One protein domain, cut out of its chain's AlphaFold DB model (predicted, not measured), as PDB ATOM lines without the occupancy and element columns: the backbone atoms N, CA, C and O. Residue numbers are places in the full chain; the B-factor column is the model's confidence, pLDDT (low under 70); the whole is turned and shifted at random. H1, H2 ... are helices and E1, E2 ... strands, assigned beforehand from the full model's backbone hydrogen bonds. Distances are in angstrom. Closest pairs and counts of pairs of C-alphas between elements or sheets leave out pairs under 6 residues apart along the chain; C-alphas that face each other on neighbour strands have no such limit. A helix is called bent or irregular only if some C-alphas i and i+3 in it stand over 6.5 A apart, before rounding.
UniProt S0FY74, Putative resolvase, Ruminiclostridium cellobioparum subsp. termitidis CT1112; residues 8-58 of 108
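This is residues 8 to 58 of the 108 residues of the protein "Putative resolvase" of Ruminiclostridium cellobioparum subsp. termitidis CT1112 (UniProt S0FY74). One long, straight helix, H1, makes nearly the whole length, and a small hook of chain at its first end stands off sideways, as the short arm of an L. In the hook, residues 8 to 9 fold back beside residues 13 to 14 of strand E1. The printed part has 51 residues with one named strand, then one named helix, and is mostly helix. It is extended, with a radius of gyration of the C-alphas of 19.3 A, and spans 58 by 25 by 11 A.

E1 is residues 13 to 15, beginning at C-alpha 13 (-55.709, -2.820, -18.267). H1 is residues 24 to 56, 49.1 A long, from C-alpha 24 (-51.556, -15.163, -14.128) to C-alpha 56 (-32.664, -7.964, 30.628).

Residues 8 to 9 pair antiparallel with residues 13 to 14 of E1, which pairs with no named strand. A short link of 8 residues joins E1 to H1; their closest C-alphas, Ile 15 and Asn 24, are 7.9 A apart. H1 is not bent, with 28 of 29 O i to N i+4 pairs within hydrogen-bond range.

The farthest C-alphas, of Lys 18 and Asn 58, are 58.3 A apart. Residues 25 to 58 stand free. The printed part has no cut. Mean pLDDT of the printed part is 84.3; residue 20 and residues 55 to 58 are under 70.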
ATOM      1  N   LYS A   8     -57.621  -8.329 -14.981       84.44
ATOM      2  CA  LYS A   8     -57.916  -6.929 -15.306       84.44
ATOM      3  C   LYS A   8     -57.586  -6.074 -14.098       84.44
ATOM      4  O   LYS A   8     -58.188  -6.247 -13.042       84.44
ATOM      5  N   VAL A   9     -56.623  -5.180 -14.259       83.19
ATOM      6  CA  VAL A   9     -56.156  -4.296 -13.193       83.19
ATOM      7  C   VAL A   9     -56.603  -2.881 -13.528       83.19
ATOM      8  O   VAL A   9     -56.456  -2.430 -14.666       83.19
ATOM      9  N   LEU A  10     -57.181  -2.195 -12.541       87.06
ATOM     10  CA  LEU A  10     -57.566  -0.792 -12.677       87.06
ATOM     11  C   LEU A  10     -56.335   0.026 -13.109       87.06
ATOM     12  O   LEU A  10     -55.233  -0.234 -12.633       87.06
ATOM     13  N   ASP A  11     -56.511   0.946 -14.057       87.31
ATOM     14  CA  ASP A  11     -55.473   1.819 -14.641       87.31
ATOM     15  C   ASP A  11     -54.345   1.135 -15.447       87.31
ATOM     16  O   ASP A  11     -53.664   1.794 -16.231       87.31
ATOM     17  N   LEU A  12     -54.175  -0.186 -15.334       82.00
ATOM     18  CA  LEU A  12     -53.152  -0.975 -16.043       82.00
ATOM     19  C   LEU A  12     -53.719  -1.813 -17.203       82.00
ATOM     20  O   LEU A  12     -52.973  -2.219 -18.094       82.00
ATOM     21  N   GLY A  13     -55.031  -2.059 -17.218       83.56
ATOM     22  CA  GLY A  13     -55.709  -2.820 -18.267       83.56
ATOM     23  C   GLY A  13     -55.649  -4.340 -18.075       83.56
ATOM     24  O   GLY A  13     -55.543  -4.844 -16.955       83.56
ATOM     25  N   GLU A  14     -55.799  -5.091 -19.170       84.06
ATOM     26  CA  GLU A  14     -55.793  -6.561 -19.157       84.06
ATOM     27  C   GLU A  14     -54.367  -7.109 -19.300       84.06
ATOM     28  O   GLU A  14     -53.684  -6.856 -20.291       84.06
ATOM     29  N   ILE A  15     -53.922  -7.882 -18.308       81.75
ATOM     30  CA  ILE A  15     -52.598  -8.504 -18.296       81.75
ATOM     31  C   ILE A  15     -52.685  -9.885 -18.942       81.75
ATOM     32  O   ILE A  15     -53.281 -10.822 -18.397       81.75
ATOM     33  N   ILE A  16     -52.046 -10.008 -20.105       81.00
ATOM     34  CA  ILE A  16     -51.976 -11.246 -20.882       81.00
ATOM     35  C   ILE A  16     -50.530 -11.762 -20.853       81.00
ATOM     36  O   ILE A  16     -49.624 -11.067 -21.325       81.00
ATOM     37  N   PRO A  17     -50.275 -12.974 -20.326       77.56
ATOM     38  CA  PRO A  17     -48.937 -13.552 -20.314       77.56
ATOM     39  C   PRO A  17     -48.400 -13.743 -21.736       77.56
ATOM     40  O   PRO A  17     -48.948 -14.513 -22.520       77.56
ATOM     41  N   LYS A  18     -47.285 -13.083 -22.070       74.69
ATOM     42  CA  LYS A  18     -46.711 -13.124 -23.428       74.69
ATOM     43  C   LYS A  18     -46.157 -14.498 -23.815       74.69
ATOM     44  O   LYS A  18     -46.239 -14.891 -24.973       74.69
ATOM     45  N   THR A  19     -45.548 -15.210 -22.870       72.38
ATOM     46  CA  THR A  19     -44.827 -16.464 -23.149       72.38
ATOM     47  C   THR A  19     -45.636 -17.719 -22.830       72.38
ATOM     48  O   THR A  19     -45.173 -18.809 -23.137       72.38
ATOM     49  N   ASN A  20     -46.820 -17.607 -22.211       68.00
ATOM     50  CA  ASN A  20     -47.614 -18.737 -21.691       68.00
ATOM     51  C   ASN A  20     -46.859 -19.716 -20.757       68.00
ATOM     52  O   ASN A  20     -47.425 -20.731 -20.349       68.00
ATOM     53  N   ILE A  21     -45.604 -19.418 -20.391       74.56
ATOM     54  CA  ILE A  21     -44.770 -20.225 -19.488       74.56
ATOM     55  C   ILE A  21     -45.278 -20.089 -18.053       74.56
ATOM     56  O   ILE A  21     -45.339 -21.066 -17.313       74.56
ATOM     57  N   ILE A  22     -45.666 -18.873 -17.669       75.06
ATOM     58  CA  ILE A  22     -46.208 -18.576 -16.349       75.06
ATOM     59  C   ILE A  22     -47.608 -18.003 -16.540       75.06
ATOM     60  O   ILE A  22     -47.791 -17.029 -17.268       75.06
ATOM     61  N   SER A  23     -48.601 -18.640 -15.922       83.06
ATOM     62  CA  SER A  23     -49.982 -18.163 -15.912       83.06
ATOM     63  C   SER A  23     -50.164 -17.048 -14.882       83.06
ATOM     64  O   SER A  23     -49.464 -17.002 -13.868       83.06
ATOM     65  N   ASN A  24     -51.162 -16.188 -15.100       82.12
ATOM     66  CA  ASN A  24     -51.556 -15.163 -14.128       82.12
ATOM     67  C   ASN A  24     -51.867 -15.769 -12.749       82.12
ATOM     68  O   ASN A  24     -51.507 -15.198 -11.726       82.12
ATOM     69  N   GLU A  25     -52.479 -16.954 -12.717       83.62
ATOM     70  CA  GLU A  25     -52.741 -17.706 -11.484       83.62
ATOM     71  C   GLU A  25     -51.458 -17.984 -10.689       83.62
ATOM     72  O   GLU A  25     -51.400 -17.718  -9.489       83.62
ATOM     73  N   ASN A  26     -50.405 -18.461 -11.360       85.06
ATOM     74  CA  ASN A  26     -49.133 -18.760 -10.709       85.06
ATOM     75  C   ASN A  26     -48.476 -17.497 -10.147       85.06
ATOM     76  O   ASN A  26     -47.892 -17.552  -9.069       85.06
ATOM     77  N   TRP A  27     -48.594 -16.359 -10.837       86.00
ATOM     78  CA  TRP A  27     -48.115 -15.076 -10.319       86.00
ATOM     79  C   TRP A  27     -48.872 -14.628  -9.073       86.00
ATOM     80  O   TRP A  27     -48.235 -14.291  -8.079       86.00
ATOM     81  N   ILE A  28     -50.205 -14.664  -9.095       86.38
ATOM     82  CA  ILE A  28     -51.023 -14.274  -7.936       86.38
ATOM     83  C   ILE A  28     -50.712 -15.177  -6.739       86.38
ATOM     84  O   ILE A  28     -50.508 -14.686  -5.632       86.38
ATOM     85  N   ASN A  29     -50.631 -16.490  -6.961       89.44
ATOM     86  CA  ASN A  29     -50.324 -17.445  -5.902       89.44
ATOM     87  C   ASN A  29     -48.910 -17.241  -5.344       89.44
ATOM     88  O   ASN A  29     -48.736 -17.256  -4.130       89.44
ATOM     89  N   ALA A  30     -47.916 -17.000  -6.204       91.69
ATOM     90  CA  ALA A  30     -46.554 -16.712  -5.763       91.69
ATOM     91  C   ALA A  30     -46.481 -15.420  -4.938       91.69
ATOM     92  O   ALA A  30     -45.842 -15.407  -3.888       91.69
ATOM     93  N   LEU A  31     -47.171 -14.358  -5.370       91.44
ATOM     94  CA  LEU A  31     -47.248 -13.100  -4.624       91.44
ATOM     95  C   LEU A  31     -47.912 -13.295  -3.260       91.44
ATOM     96  O   LEU A  31     -47.390 -12.822  -2.256       91.44
ATOM     97  N   LYS A  32     -49.013 -14.048  -3.207       94.00
ATOM     98  CA  LYS A  32     -49.698 -14.355  -1.950       94.00
ATOM     99  C   LYS A  32     -48.785 -15.088  -0.964       94.00
ATOM    100  O   LYS A  32     -48.706 -14.698   0.197       94.00
ATOM    101  N   VAL A  33     -48.085 -16.129  -1.422       95.31
ATOM    102  CA  VAL A  33     -47.138 -16.882  -0.579       95.31
ATOM    103  C   VAL A  33     -46.010 -15.971  -0.097       95.31
ATOM    104  O   VAL A  33     -45.687 -15.960   1.086       95.31
ATOM    105  N   PHE A  34     -45.467 -15.138  -0.984       97.31
ATOM    106  CA  PHE A  34     -44.418 -14.184  -0.633       97.31
ATOM    107  C   PHE A  34     -44.852 -13.180   0.451       97.31
ATOM    108  O   PHE A  34     -44.081 -12.870   1.363       97.31
ATOM    109  N   GLU A  35     -46.088 -12.678   0.391       97.25
ATOM    110  CA  GLU A  35     -46.642 -11.794   1.424       97.25
ATOM    111  C   GLU A  35     -46.793 -12.505   2.778       97.25
ATOM    112  O   GLU A  35     -46.472 -11.926   3.823       97.25
ATOM    113  N   GLU A  36     -47.250 -13.761   2.771       96.62
ATOM    114  CA  GLU A  36     -47.369 -14.595   3.973       96.62
ATOM    115  C   GLU A  36     -45.994 -14.848   4.616       96.62
ATOM    116  O   GLU A  36     -45.835 -14.635   5.825       96.62
ATOM    117  N   ASP A  37     -44.987 -15.193   3.811       97.88
ATOM    118  CA  ASP A  37     -43.609 -15.414   4.262       97.88
ATOM    119  C   ASP A  37     -42.993 -14.132   4.838       97.88
ATOM    120  O   ASP A  37     -42.439 -14.134   5.941       97.88
ATOM    121  N   THR A  38     -43.177 -13.000   4.153       97.88
ATOM    122  CA  THR A  38     -42.699 -11.687   4.621       97.88
ATOM    123  C   THR A  38     -43.319 -11.316   5.971       97.88
ATOM    124  O   THR A  38     -42.667 -10.734   6.846       97.88
ATOM    125  N   LYS A  39     -44.602 -11.632   6.174       97.38
ATOM    126  CA  LYS A  39     -45.279 -11.405   7.456       97.38
ATOM    127  C   LYS A  39     -44.706 -12.304   8.549       97.38
ATOM    128  O   LYS A  39     -44.479 -11.822   9.661       97.38
ATOM    129  N   TYR A  40     -44.479 -13.579   8.247       97.31
ATOM    130  CA  TYR A  40     -43.885 -14.523   9.187       97.31
ATOM    131  C   TYR A  40     -42.484 -14.077   9.622       97.31
ATOM    132  O   TYR A  40     -42.206 -14.020  10.819       97.31
ATOM    133  N   GLU A  41     -41.642 -13.647   8.680       97.62
ATOM    134  CA  GLU A  41     -40.297 -13.147   8.970       97.62
ATOM    135  C   GLU A  41     -40.327 -11.956   9.941       97.62
ATOM    136  O   GLU A  41     -39.613 -11.944  10.947       97.62
ATOM    137  N   LYS A  42     -41.229 -10.991   9.722       97.31
ATOM    138  CA  LYS A  42     -41.422  -9.851  10.637       97.31
ATOM    139  C   LYS A  42     -41.835 -10.290  12.042       97.31
ATOM    140  O   LYS A  42     -41.349  -9.726  13.023       97.31
ATOM    141  N   ILE A  43     -42.706 -11.294  12.157       95.44
ATOM    142  CA  ILE A  43     -43.110 -11.864  13.451       95.44
ATOM    143  C   ILE A  43     -41.908 -12.512  14.143       95.44
ATOM    144  O   ILE A  43     -41.700 -12.284  15.334       95.44
ATOM    145  N   CYS A  44     -41.091 -13.275  13.412       92.94
ATOM    146  CA  CYS A  44     -39.876 -13.884  13.948       92.94
ATOM    147  C   CYS A  44     -38.891 -12.829  14.462       92.94
ATOM    148  O   CYS A  44     -38.412 -12.947  15.590       92.94
ATOM    149  N   ILE A  45     -38.638 -11.774  13.681       95.06
ATOM    150  CA  ILE A  45     -37.771 -10.658  14.082       95.06
ATOM    151  C   ILE A  45     -38.323  -9.977  15.340       95.06
ATOM    152  O   ILE A  45     -37.593  -9.797  16.315       95.06
ATOM    153  N   GLY A  46     -39.620  -9.658  15.368       91.31
ATOM    154  CA  GLY A  46     -40.265  -9.056  16.536       91.31
ATOM    155  C   GLY A  46     -40.180  -9.942  17.783       91.31
ATOM    156  O   GLY A  46     -39.899  -9.453  18.878       91.31
ATOM    157  N   HIS A  47     -40.350 -11.256  17.623       87.69
ATOM    158  CA  HIS A  47     -40.196 -12.218  18.711       87.69
ATOM    159  C   HIS A  47     -38.753 -12.277  19.233       87.69
ATOM    160  O   HIS A  47     -38.550 -12.338  20.445       87.69
ATOM    161  N   LEU A  48     -37.754 -12.221  18.346       88.25
ATOM    162  CA  LEU A  48     -36.342 -12.174  18.730       88.25
ATOM    163  C   LEU A  48     -36.019 -10.906  19.522       88.25
ATOM    164  O   LEU A  48     -35.440 -11.015  20.600       88.25
ATOM    165  N   ILE A  49     -36.457  -9.739  19.042       88.38
ATOM    166  CA  ILE A  49     -36.262  -8.451  19.726       88.38
ATOM    167  C   ILE A  49     -36.946  -8.453  21.099       88.38
ATOM    168  O   ILE A  49     -36.362  -8.037  22.098       88.38
ATOM    169  N   SER A  50     -38.177  -8.964  21.181       84.62
ATOM    170  CA  SER A  50     -38.870  -9.124  22.461       84.62
ATOM    171  C   SER A  50     -38.071 -10.037  23.397       84.62
ATOM    172  O   SER A  50     -37.769  -9.670  24.529       84.62
ATOM    173  N   LYS A  51     -37.617 -11.199  22.921       81.38
ATOM    174  CA  LYS A  51     -36.808 -12.106  23.736       81.38
ATOM    175  C   LYS A  51     -35.524 -11.444  24.248       81.38
ATOM    176  O   LYS A  51     -35.218 -11.617  25.422       81.38
ATOM    177  N   THR A  52     -34.796 -10.690  23.423       80.88
ATOM    178  CA  THR A  52     -33.565  -9.996  23.848       80.88
ATOM    179  C   THR A  52     -33.845  -8.882  24.848       80.88
ATOM    180  O   THR A  52     -33.149  -8.777  25.853       80.88
ATOM    181  N   ASN A  53     -34.893  -8.086  24.629       79.88
ATOM    182  CA  ASN A  53     -35.252  -6.996  25.538       79.88
ATOM    183  C   ASN A  53     -35.662  -7.536  26.910       79.88
ATOM    184  O   ASN A  53     -35.222  -7.045  27.942       79.88
ATOM    185  N   HIS A  54     -36.448  -8.609  26.933       70.12
ATOM    186  CA  HIS A  54     -36.952  -9.183  28.176       70.12
ATOM    187  C   HIS A  54     -35.997 -10.180  28.849       70.12
ATOM    188  O   HIS A  54     -36.228 -10.569  29.996       70.12
ATOM    189  N   GLN A  55     -34.904 -10.568  28.183       61.81
ATOM    190  CA  GLN A  55     -33.760 -11.214  28.836       61.81
ATOM    191  C   GLN A  55     -33.092 -10.284  29.861       61.81
ATOM    192  O   GLN A  55     -32.548 -10.786  30.842       61.81
ATOM    193  N   LEU A  56     -33.177  -8.960  29.677       55.72
ATOM    194  CA  LEU A  56     -32.664  -7.964  30.628       55.72
ATOM    195  C   LEU A  56     -33.586  -7.797  31.855       55.72
ATOM    196  O   LEU A  56     -33.091  -7.589  32.957       55.72
ATOM    197  N   ASP A  57     -34.901  -7.993  31.690       53.62
ATOM    198  CA  ASP A  57     -35.933  -7.825  32.737       53.62
ATOM    199  C   ASP A  57     -36.357  -9.135  33.442       53.62
ATOM    200  O   ASP A  57     -37.357  -9.183  34.165       53.62
ATOM    201  N   ASN A  58     -35.622 -10.241  33.246       52.84
ATOM    202  CA  ASN A  58     -35.888 -11.565  33.843       52.84
ATOM    203  C   ASN A  58     -37.316 -12.129  33.631       52.84
ATOM    204  O   ASN A  58     -37.691 -13.117  34.270       52.84
TER     205      ASN A  58